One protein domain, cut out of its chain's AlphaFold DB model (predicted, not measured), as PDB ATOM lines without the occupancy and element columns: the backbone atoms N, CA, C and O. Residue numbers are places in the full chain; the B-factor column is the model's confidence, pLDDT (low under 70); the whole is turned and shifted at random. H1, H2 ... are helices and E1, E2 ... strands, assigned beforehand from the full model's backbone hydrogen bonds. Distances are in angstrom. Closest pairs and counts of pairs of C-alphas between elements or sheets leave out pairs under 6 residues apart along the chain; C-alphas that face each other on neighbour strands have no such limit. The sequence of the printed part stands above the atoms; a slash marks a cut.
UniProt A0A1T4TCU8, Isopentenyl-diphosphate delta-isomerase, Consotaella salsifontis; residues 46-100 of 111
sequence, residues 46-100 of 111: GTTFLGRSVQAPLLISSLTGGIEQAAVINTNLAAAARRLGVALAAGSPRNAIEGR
ATOM      1  N   GLY A  46     215.941 176.380 221.681       94.06
ATOM      2  CA  GLY A  46     216.559 177.685 221.591       94.06
ATOM      3  C   GLY A  46     215.606 178.738 221.030       94.06
ATOM      4  O   GLY A  46     214.877 178.529 220.062       94.06
ATOM      5  N   THR A  47     215.598 179.917 221.643       95.12
ATOM      6  CA  THR A  47     214.823 181.052 221.134       95.12
ATOM      7  C   THR A  47     215.520 182.371 221.430       95.12
ATOM      8  O   THR A  47     216.547 182.422 222.105       95.12
ATOM      9  N   THR A  48     214.981 183.469 220.908       92.38
ATOM     10  CA  THR A  48     215.465 184.816 221.208       92.38
ATOM     11  C   THR A  48     214.493 185.513 222.147       92.38
ATOM     12  O   THR A  48     213.318 185.681 221.833       92.38
ATOM     13  N   PHE A  49     214.995 185.990 223.281       88.88
ATOM     14  CA  PHE A  49     214.246 186.788 224.239       88.88
ATOM     15  C   PHE A  49     214.937 188.137 224.449       88.88
ATOM     16  O   PHE A  49     216.119 188.194 224.786       88.88
ATOM     17  N   LEU A  50     214.213 189.240 224.223       87.94
ATOM     18  CA  LEU A  50     214.733 190.616 224.328       87.94
ATOM     19  C   LEU A  50     216.061 190.837 223.567       87.94
ATOM     20  O   LEU A  50     216.975 191.498 224.061       87.94
ATOM     21  N   GLY A  51     216.177 190.256 222.370       88.44
ATOM     22  CA  GLY A  51     217.371 190.367 221.523       88.44
ATOM     23  C   GLY A  51     218.563 189.513 221.970       88.44
ATOM     24  O   GLY A  51     219.668 189.724 221.479       88.44
ATOM     25  N   ARG A  52     218.369 188.568 222.898       85.44
ATOM     26  CA  ARG A  52     219.399 187.621 223.351       85.44
ATOM     27  C   ARG A  52     218.951 186.184 223.131       85.44
ATOM     28  O   ARG A  52     217.796 185.863 223.392       85.44
ATOM     29  N   SER A  53     219.872 185.320 222.719       91.69
ATOM     30  CA  SER A  53     219.610 183.885 222.614       91.69
ATOM     31  C   SER A  53     219.482 183.250 224.001       91.69
ATOM     32  O   SER A  53     220.307 183.498 224.884       91.69
ATOM     33  N   VAL A  54     218.457 182.423 224.177       93.31
ATOM     34  CA  VAL A  54     218.207 181.579 225.352       93.31
ATOM     35  C   VAL A  54     218.043 180.132 224.895       93.31
ATOM     36  O   VAL A  54     217.615 179.889 223.773       93.31
ATOM     37  N   GLN A  55     218.384 179.180 225.759       92.94
ATOM     38  CA  GLN A  55     218.376 177.741 225.452       92.94
ATOM     39  C   GLN A  55     216.973 177.114 225.500       92.94
ATOM     40  O   GLN A  55     216.779 175.997 225.039       92.94
ATOM     41  N   ALA A  56     215.998 177.813 226.086       93.31
ATOM     42  CA  ALA A  56     214.607 177.377 226.150       93.31
ATOM     43  C   ALA A  56     213.670 178.595 226.226       93.31
ATOM     44  O   ALA A  56     214.075 179.634 226.763       93.31
ATOM     45  N   PRO A  57     212.399 178.482 225.791       91.44
ATOM     46  CA  PRO A  57     211.407 179.554 225.864       91.44
ATOM     47  C   PRO A  57     210.818 179.677 227.281       91.44
ATOM     48  O   PRO A  57     209.604 179.708 227.474       91.44
ATOM     49  N   LEU A  58     211.685 179.709 228.294       90.38
ATOM     50  CA  LEU A  58     211.324 179.739 229.708       90.38
ATOM     51  C   LEU A  58     211.938 180.959 230.398       90.38
ATOM     52  O   LEU A  58     213.079 181.352 230.135       90.38
ATOM     53  N   LEU A  59     211.169 181.535 231.319       89.31
ATOM     54  CA  LEU A  59     211.551 182.681 232.136       89.31
ATOM     55  C   LEU A  59     211.320 182.339 233.607       89.31
ATOM     56  O   LEU A  59     210.206 182.003 234.006       89.31
ATOM     57  N   ILE A  60     212.364 182.461 234.422       87.44
ATOM     58  CA  ILE A  60     212.251 182.339 235.874       87.44
ATOM     59  C   ILE A  60     211.864 183.704 236.442       87.44
ATOM     60  O   ILE A  60     212.565 184.695 236.236       87.44
ATOM     61  N   SER A  61     210.766 183.760 237.188       83.19
ATOM     62  CA  SER A  61     210.382 184.953 237.945       83.19
ATOM     63  C   SER A  61     211.153 185.013 239.268       83.19
ATOM     64  O   SER A  61     211.105 184.077 240.062       83.19
ATOM     65  N   SER A  62     211.875 186.110 239.512       77.81
ATOM     66  CA  SER A  62     212.536 186.385 240.797       77.81
ATOM     67  C   SER A  62     211.520 186.681 241.902       77.81
ATOM     68  O   SER A  62     210.457 187.255 241.656       77.81
ATOM     69  N   LEU A  63     211.883 186.355 243.144       75.88
ATOM     70  CA  LEU A  63     211.173 186.841 244.326       75.88
ATOM     71  C   LEU A  63     211.555 188.304 244.592       75.88
ATOM     72  O   LEU A  63     212.728 188.679 244.547       75.88
ATOM     73  N   THR A  64     210.572 189.165 244.857       67.94
ATOM     74  CA  THR A  64     210.808 190.599 245.081       67.94
ATOM     75  C   THR A  64     211.600 190.871 246.367       67.94
ATOM     76  O   THR A  64     211.535 190.134 247.347       67.94
ATOM     77  N   GLY A  65     212.413 191.935 246.332       56.25
ATOM     78  CA  GLY A  65     213.432 192.239 247.339       56.25
ATOM     79  C   GLY A  65     212.950 193.049 248.548       56.25
ATOM     80  O   GLY A  65     212.079 193.916 248.445       56.25
ATOM     81  N   GLY A  66     213.599 192.798 249.691       55.84
ATOM     82  CA  GLY A  66     213.403 193.522 250.955       55.84
ATOM     83  C   GLY A  66     213.929 192.797 252.200       55.84
ATOM     84  O   GLY A  66     214.052 193.421 253.249       55.84
ATOM     85  N   ILE A  67     214.259 191.507 252.083       64.75
ATOM     86  CA  ILE A  67     214.769 190.656 253.166       64.75
ATOM     87  C   ILE A  67     216.007 189.878 252.696       64.75
ATOM     88  O   ILE A  67     216.096 189.499 251.528       64.75
ATOM     89  N   GLU A  68     216.948 189.616 253.605       67.12
ATOM     90  CA  GLU A  68     218.206 188.900 253.326       67.12
ATOM     91  C   GLU A  68     217.967 187.510 252.702       67.12
ATOM     92  O   GLU A  68     218.644 187.112 251.757       67.12
ATOM     93  N   GLN A  69     216.910 186.819 253.135       70.38
ATOM     94  CA  GLN A  69     216.511 185.514 252.598       70.38
ATOM     95  C   GLN A  69     216.130 185.560 251.106       70.38
ATOM     96  O   GLN A  69     216.500 184.664 250.349       70.38
ATOM     97  N   ALA A  70     215.449 186.616 250.650       75.81
ATOM     98  CA  ALA A  70     215.078 186.769 249.242       75.81
ATOM     99  C   ALA A  70     216.308 187.011 248.353       75.81
ATOM    100  O   ALA A  70     216.335 186.567 247.206       75.81
ATOM    101  N   ALA A  71     217.350 187.666 248.881       77.75
ATOM    102  CA  ALA A  71     218.606 187.849 248.161       77.75
ATOM    103  C   ALA A  71     219.296 186.502 247.897       77.75
ATOM    104  O   ALA A  71     219.642 186.219 246.753       77.75
ATOM    105  N   VAL A  72     219.401 185.640 248.918       82.75
ATOM    106  CA  VAL A  72     219.969 184.287 248.776       82.75
ATOM    107  C   VAL A  72     219.195 183.465 247.742       82.75
ATOM    108  O   VAL A  72     219.798 182.842 246.867       82.75
ATOM    109  N   ILE A  73     217.859 183.502 247.786       84.12
ATOM    110  CA  ILE A  73     217.024 182.775 246.820       84.12
ATOM    111  C   ILE A  73     217.249 183.306 245.400       84.12
ATOM    112  O   ILE A  73     217.487 182.519 244.487       84.12
ATOM    113  N   ASN A  74     217.246 184.624 245.203       83.81
ATOM    114  CA  ASN A  74     217.475 185.219 243.887       83.81
ATOM    115  C   ASN A  74     218.869 184.908 243.329       83.81
ATOM    116  O   ASN A  74     219.000 184.674 242.128       83.81
ATOM    117  N   THR A  75     219.902 184.851 244.175       85.56
ATOM    118  CA  THR A  75     221.244 184.413 243.767       85.56
ATOM    119  C   THR A  75     221.230 182.968 243.277       85.56
ATOM    120  O   THR A  75     221.790 182.673 242.221       85.56
ATOM    121  N   ASN A  76     220.540 182.075 243.990       88.69
ATOM    122  CA  ASN A  76     220.411 180.677 243.583       88.69
ATOM    123  C   ASN A  76     219.614 180.535 242.276       88.69
ATOM    124  O   ASN A  76     220.030 179.794 241.386       88.69
ATOM    125  N   LEU A  77     218.521 181.290 242.117       88.06
ATOM    126  CA  LEU A  77     217.742 181.337 240.874       88.06
ATOM    127  C   LEU A  77     218.582 181.854 239.702       88.06
ATOM    128  O   LEU A  77     218.521 181.291 238.614       88.06
ATOM    129  N   ALA A  78     219.417 182.873 239.918       87.69
ATOM    130  CA  ALA A  78     220.328 183.382 238.898       87.69
ATOM    131  C   ALA A  78     221.403 182.359 238.508       87.69
ATOM    132  O   ALA A  78     221.710 182.213 237.324       87.69
ATOM    133  N   ALA A  79     221.959 181.626 239.475       89.69
ATOM    134  CA  ALA A  79     222.909 180.552 239.199       89.69
ATOM    135  C   ALA A  79     222.259 179.418 238.387       89.69
ATOM    136  O   ALA A  79     222.838 178.959 237.400       89.69
ATOM    137  N   ALA A  80     221.038 179.014 238.751       89.31
ATOM    138  CA  ALA A  80     220.274 178.011 238.019       89.31
ATOM    139  C   ALA A  80     219.929 178.481 236.597       89.31
ATOM    140  O   ALA A  80     220.200 177.756 235.641       89.31
ATOM    141  N   ALA A  81     219.423 179.710 236.444       88.88
ATOM    142  CA  ALA A  81     219.096 180.305 235.150       88.88
ATOM    143  C   ALA A  81     220.309 180.323 234.214       88.88
ATOM    144  O   ALA A  81     220.219 179.900 233.065       88.88
ATOM    145  N   ARG A  82     221.478 180.727 234.732       88.81
ATOM    146  CA  ARG A  82     222.739 180.710 233.982       88.81
ATOM    147  C   ARG A  82     223.154 179.307 233.563       88.81
ATOM    148  O   ARG A  82     223.573 179.130 232.427       88.81
ATOM    149  N   ARG A  83     223.061 178.328 234.467       90.69
ATOM    150  CA  ARG A  83     223.440 176.939 234.169       90.69
ATOM    151  C   ARG A  83     222.524 176.308 233.121       90.69
ATOM    152  O   ARG A  83     222.998 175.525 232.313       90.69
ATOM    153  N   LEU A  84     221.238 176.651 233.150       89.06
ATOM    154  CA  LEU A  84     220.220 176.144 232.227       89.06
ATOM    155  C   LEU A  84     220.091 176.986 230.947       89.06
ATOM    156  O   LEU A  84     219.357 176.606 230.044       89.06
ATOM    157  N   GLY A  85     220.766 178.136 230.867       88.88
ATOM    158  CA  GLY A  85     220.685 179.049 229.726       88.88
ATOM    159  C   GLY A  85     219.309 179.698 229.526       88.88
ATOM    160  O   GLY A  85     218.984 180.089 228.407       88.88
ATOM    161  N   VAL A  86     218.503 179.812 230.584       91.44
ATOM    162  CA  VAL A  86     217.157 180.412 230.547       91.44
ATOM    163  C   VAL A  86     217.158 181.832 231.104       91.44
ATOM    164  O   VAL A  86     218.062 182.235 231.843       91.44
ATOM    165  N   ALA A  87     216.139 182.615 230.756       89.62
ATOM    166  CA  ALA A  87     216.029 183.991 231.223       89.62
ATOM    167  C   ALA A  87     215.609 184.060 232.705       89.62
ATOM    168  O   ALA A  87     214.853 183.222 233.200       89.62
ATOM    169  N   LEU A  88     216.052 185.108 233.406       88.69
ATOM    170  CA  LEU A  88     215.602 185.463 234.755       88.69
ATOM    171  C   LEU A  88     215.009 186.875 234.725       88.69
ATOM    172  O   LEU A  88     215.691 187.826 234.340       88.69
ATOM    173  N   ALA A  89     213.764 187.024 235.170       83.38
ATOM    174  CA  ALA A  89     213.153 188.325 235.395       83.38
ATOM    175  C   ALA A  89     213.582 188.857 236.765       83.38
ATOM    176  O   ALA A  89     213.250 188.260 237.785       83.38
ATOM    177  N   ALA A  90     214.307 189.977 236.798       71.19
ATOM    178  CA  ALA A  90     214.652 190.657 238.043       71.19
ATOM    179  C   ALA A  90     213.423 191.385 238.620       71.19
ATOM    180  O   ALA A  90     212.750 192.133 237.910       71.19
ATOM    181  N   GLY A  91     213.129 191.174 239.908       63.47
ATOM    182  CA  GLY A  91     212.051 191.878 240.609       63.47
ATOM    183  C   GLY A  91     212.289 193.392 240.731       63.47
ATOM    184  O   GLY A  91     213.383 193.894 240.480       63.47
ATOM    185  N   SER A  92     211.253 194.139 241.138       58.06
ATOM    186  CA  SER A  92     211.295 195.609 241.231       58.06
ATOM    187  C   SER A  92     212.491 196.123 242.057       58.06
ATOM    188  O   SER A  92     212.620 195.755 243.228       58.06
ATOM    189  N   PRO A  93     213.318 197.045 241.520       51.69
ATOM    190  CA  PRO A  93     214.458 197.614 242.234       51.69
ATOM    191  C   PRO A  93     214.065 198.742 243.199       51.69
ATOM    192  O   PRO A  93     214.957 199.422 243.694       51.69
ATOM    193  N   ARG A  94     212.768 198.979 243.480       54.19
ATOM    194  CA  ARG A  94     212.301 200.131 244.285       54.19
ATOM    195  C   ARG A  94     213.064 200.304 245.604       54.19
ATOM    196  O   ARG A  94     213.454 201.414 245.929       54.19
ATOM    197  N   ASN A  95     213.348 199.215 246.319       51.72
ATOM    198  CA  ASN A  95     214.126 199.282 247.560       51.72
ATOM    199  C   ASN A  95     215.616 199.610 247.330       51.72
ATOM    200  O   ASN A  95     216.241 200.224 248.186       51.72
ATOM    201  N   ALA A  96     216.189 199.209 246.194       51.78
ATOM    202  CA  ALA A  96     217.598 199.430 245.870       51.78
ATOM    203  C   ALA A  96     217.879 200.847 245.337       51.78
ATOM    204  O   ALA A  96     218.975 201.371 245.514       51.78
ATOM    205  N   ILE A  97     216.886 201.494 244.716       53.44
ATOM    206  CA  ILE A  97     216.971 202.913 244.332       53.44
ATOM    207  C   ILE A  97     216.730 203.853 245.523       53.44
ATOM    208  O   ILE A  97     217.292 204.942 245.558       53.44
ATOM    209  N   GLU A  98     215.939 203.429 246.513       53.66
ATOM    210  CA  GLU A  98     215.630 204.217 247.716       53.66
ATOM    211  C   GLU A  98     216.735 204.098 248.790       53.66
ATOM    212  O   GLU A  98     216.916 204.996 249.609       53.66
ATOM    213  N   GLY A  99     217.551 203.036 248.734       46.88
ATOM    214  CA  GLY A  99     218.731 202.832 249.574       46.88
ATOM    215  C   GLY A  99     220.012 202.621 248.763       46.88
ATOM    216  O   GLY A  99     220.441 201.491 248.610       46.88
ATOM    217  N   ARG A 100     220.646 203.707 248.296       37.56
ATOM    218  CA  ARG A 100     222.018 203.767 247.729       37.56
ATOM    219  C   ARG A 100     222.342 202.758 246.602       37.56
ATOM    220  O   ARG A 100     222.749 201.635 246.854       37.56
TER     221      ARG A 100
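What this domain is: This is residues 46 to 100 of the 111 residues of the protein "Isopentenyl-diphosphate delta-isomerase" of Consotaella salsifontis (UniProt A0A1T4TCU8). One long helix, H1, packs with its residues 74 to 82 on a small sheet of two parallel strands, E3 and E4; a small antiparallel hairpin, E1 and E2, lies at one end of the long axis and the short helix H2 at the other. The printed part has 55 residues, with four named strands and two named helices in the order E1, E2, E3, H1, E4, H2, and its class is mixed, helices and strands. It is loose, with a radius of gyration of the C-alphas of 12.6 A, and elongated, spanning 37 by 20 by 14 A.

How they stand to each other: Strands E3, residues 59 to 61, and E4, residues 87 to 89, are parallel neighbours with 28 degrees between their directions. The C-alphas of Ile 60 and Leu 88 face each other at 4.7 A, and N 60 and O 87, 2.9 A, and N 89 and O 60, 2.8 A, are within hydrogen-bond range. Between them in the chain comes H1, residues 68 to 84; E3, H1 and E4 form a strand-helix-strand unit, two parallel neighbour strands with a helix between, and its crossover is right-handed. The closest C-alphas of H1 and E4 are those of Ala 81 and Ala 87, 6.2 A apart; those of H1 and E3 are Ile 60 and Ala 81, 7.2 A apart. E1, residues 47 to 49, and E2, residues 52 to 54, are a hairpin, antiparallel at 131 degrees, with N 49 and O 52 at 2.8 A and N 52 and O 49 at 3.0 A, within hydrogen-bond range. The closest C-alphas of E2 and E4 are those of Val 54 and Ala 87, 6.7 A apart. E1 and E2 are each apart from E3 and from H1. H2, residues 94 to 98, is apart from H1, E1, E2 and E3. In H1 and H2 every O i to N i+4 pair is within hydrogen-bond range.

Where its parts are: H1 measures 24.7 A from C-alpha 68 at (218.206, 188.900, 253.326) to C-alpha 84 at (220.220, 176.144, 232.227). E3 and H2 each measure 6.3 A, E4 6.7 A, and E1 and E2 each 6.5 A. E1 begins at C-alpha 47, (214.823, 181.052, 221.134), and H2 ends at C-alpha 98, (215.630, 204.217, 247.716).

The domain as a whole: The two C-alphas farthest apart are those of Gly 46 and Gly 99, 37.7 A. The printed part has no cut. The link from E3 to H1 is short, the other links are tight, and none is long. The mean pLDDT of the printed part is 78.3; residues 64 to 68 and 91 to 100 are under 70, and H2 has a mean of 53.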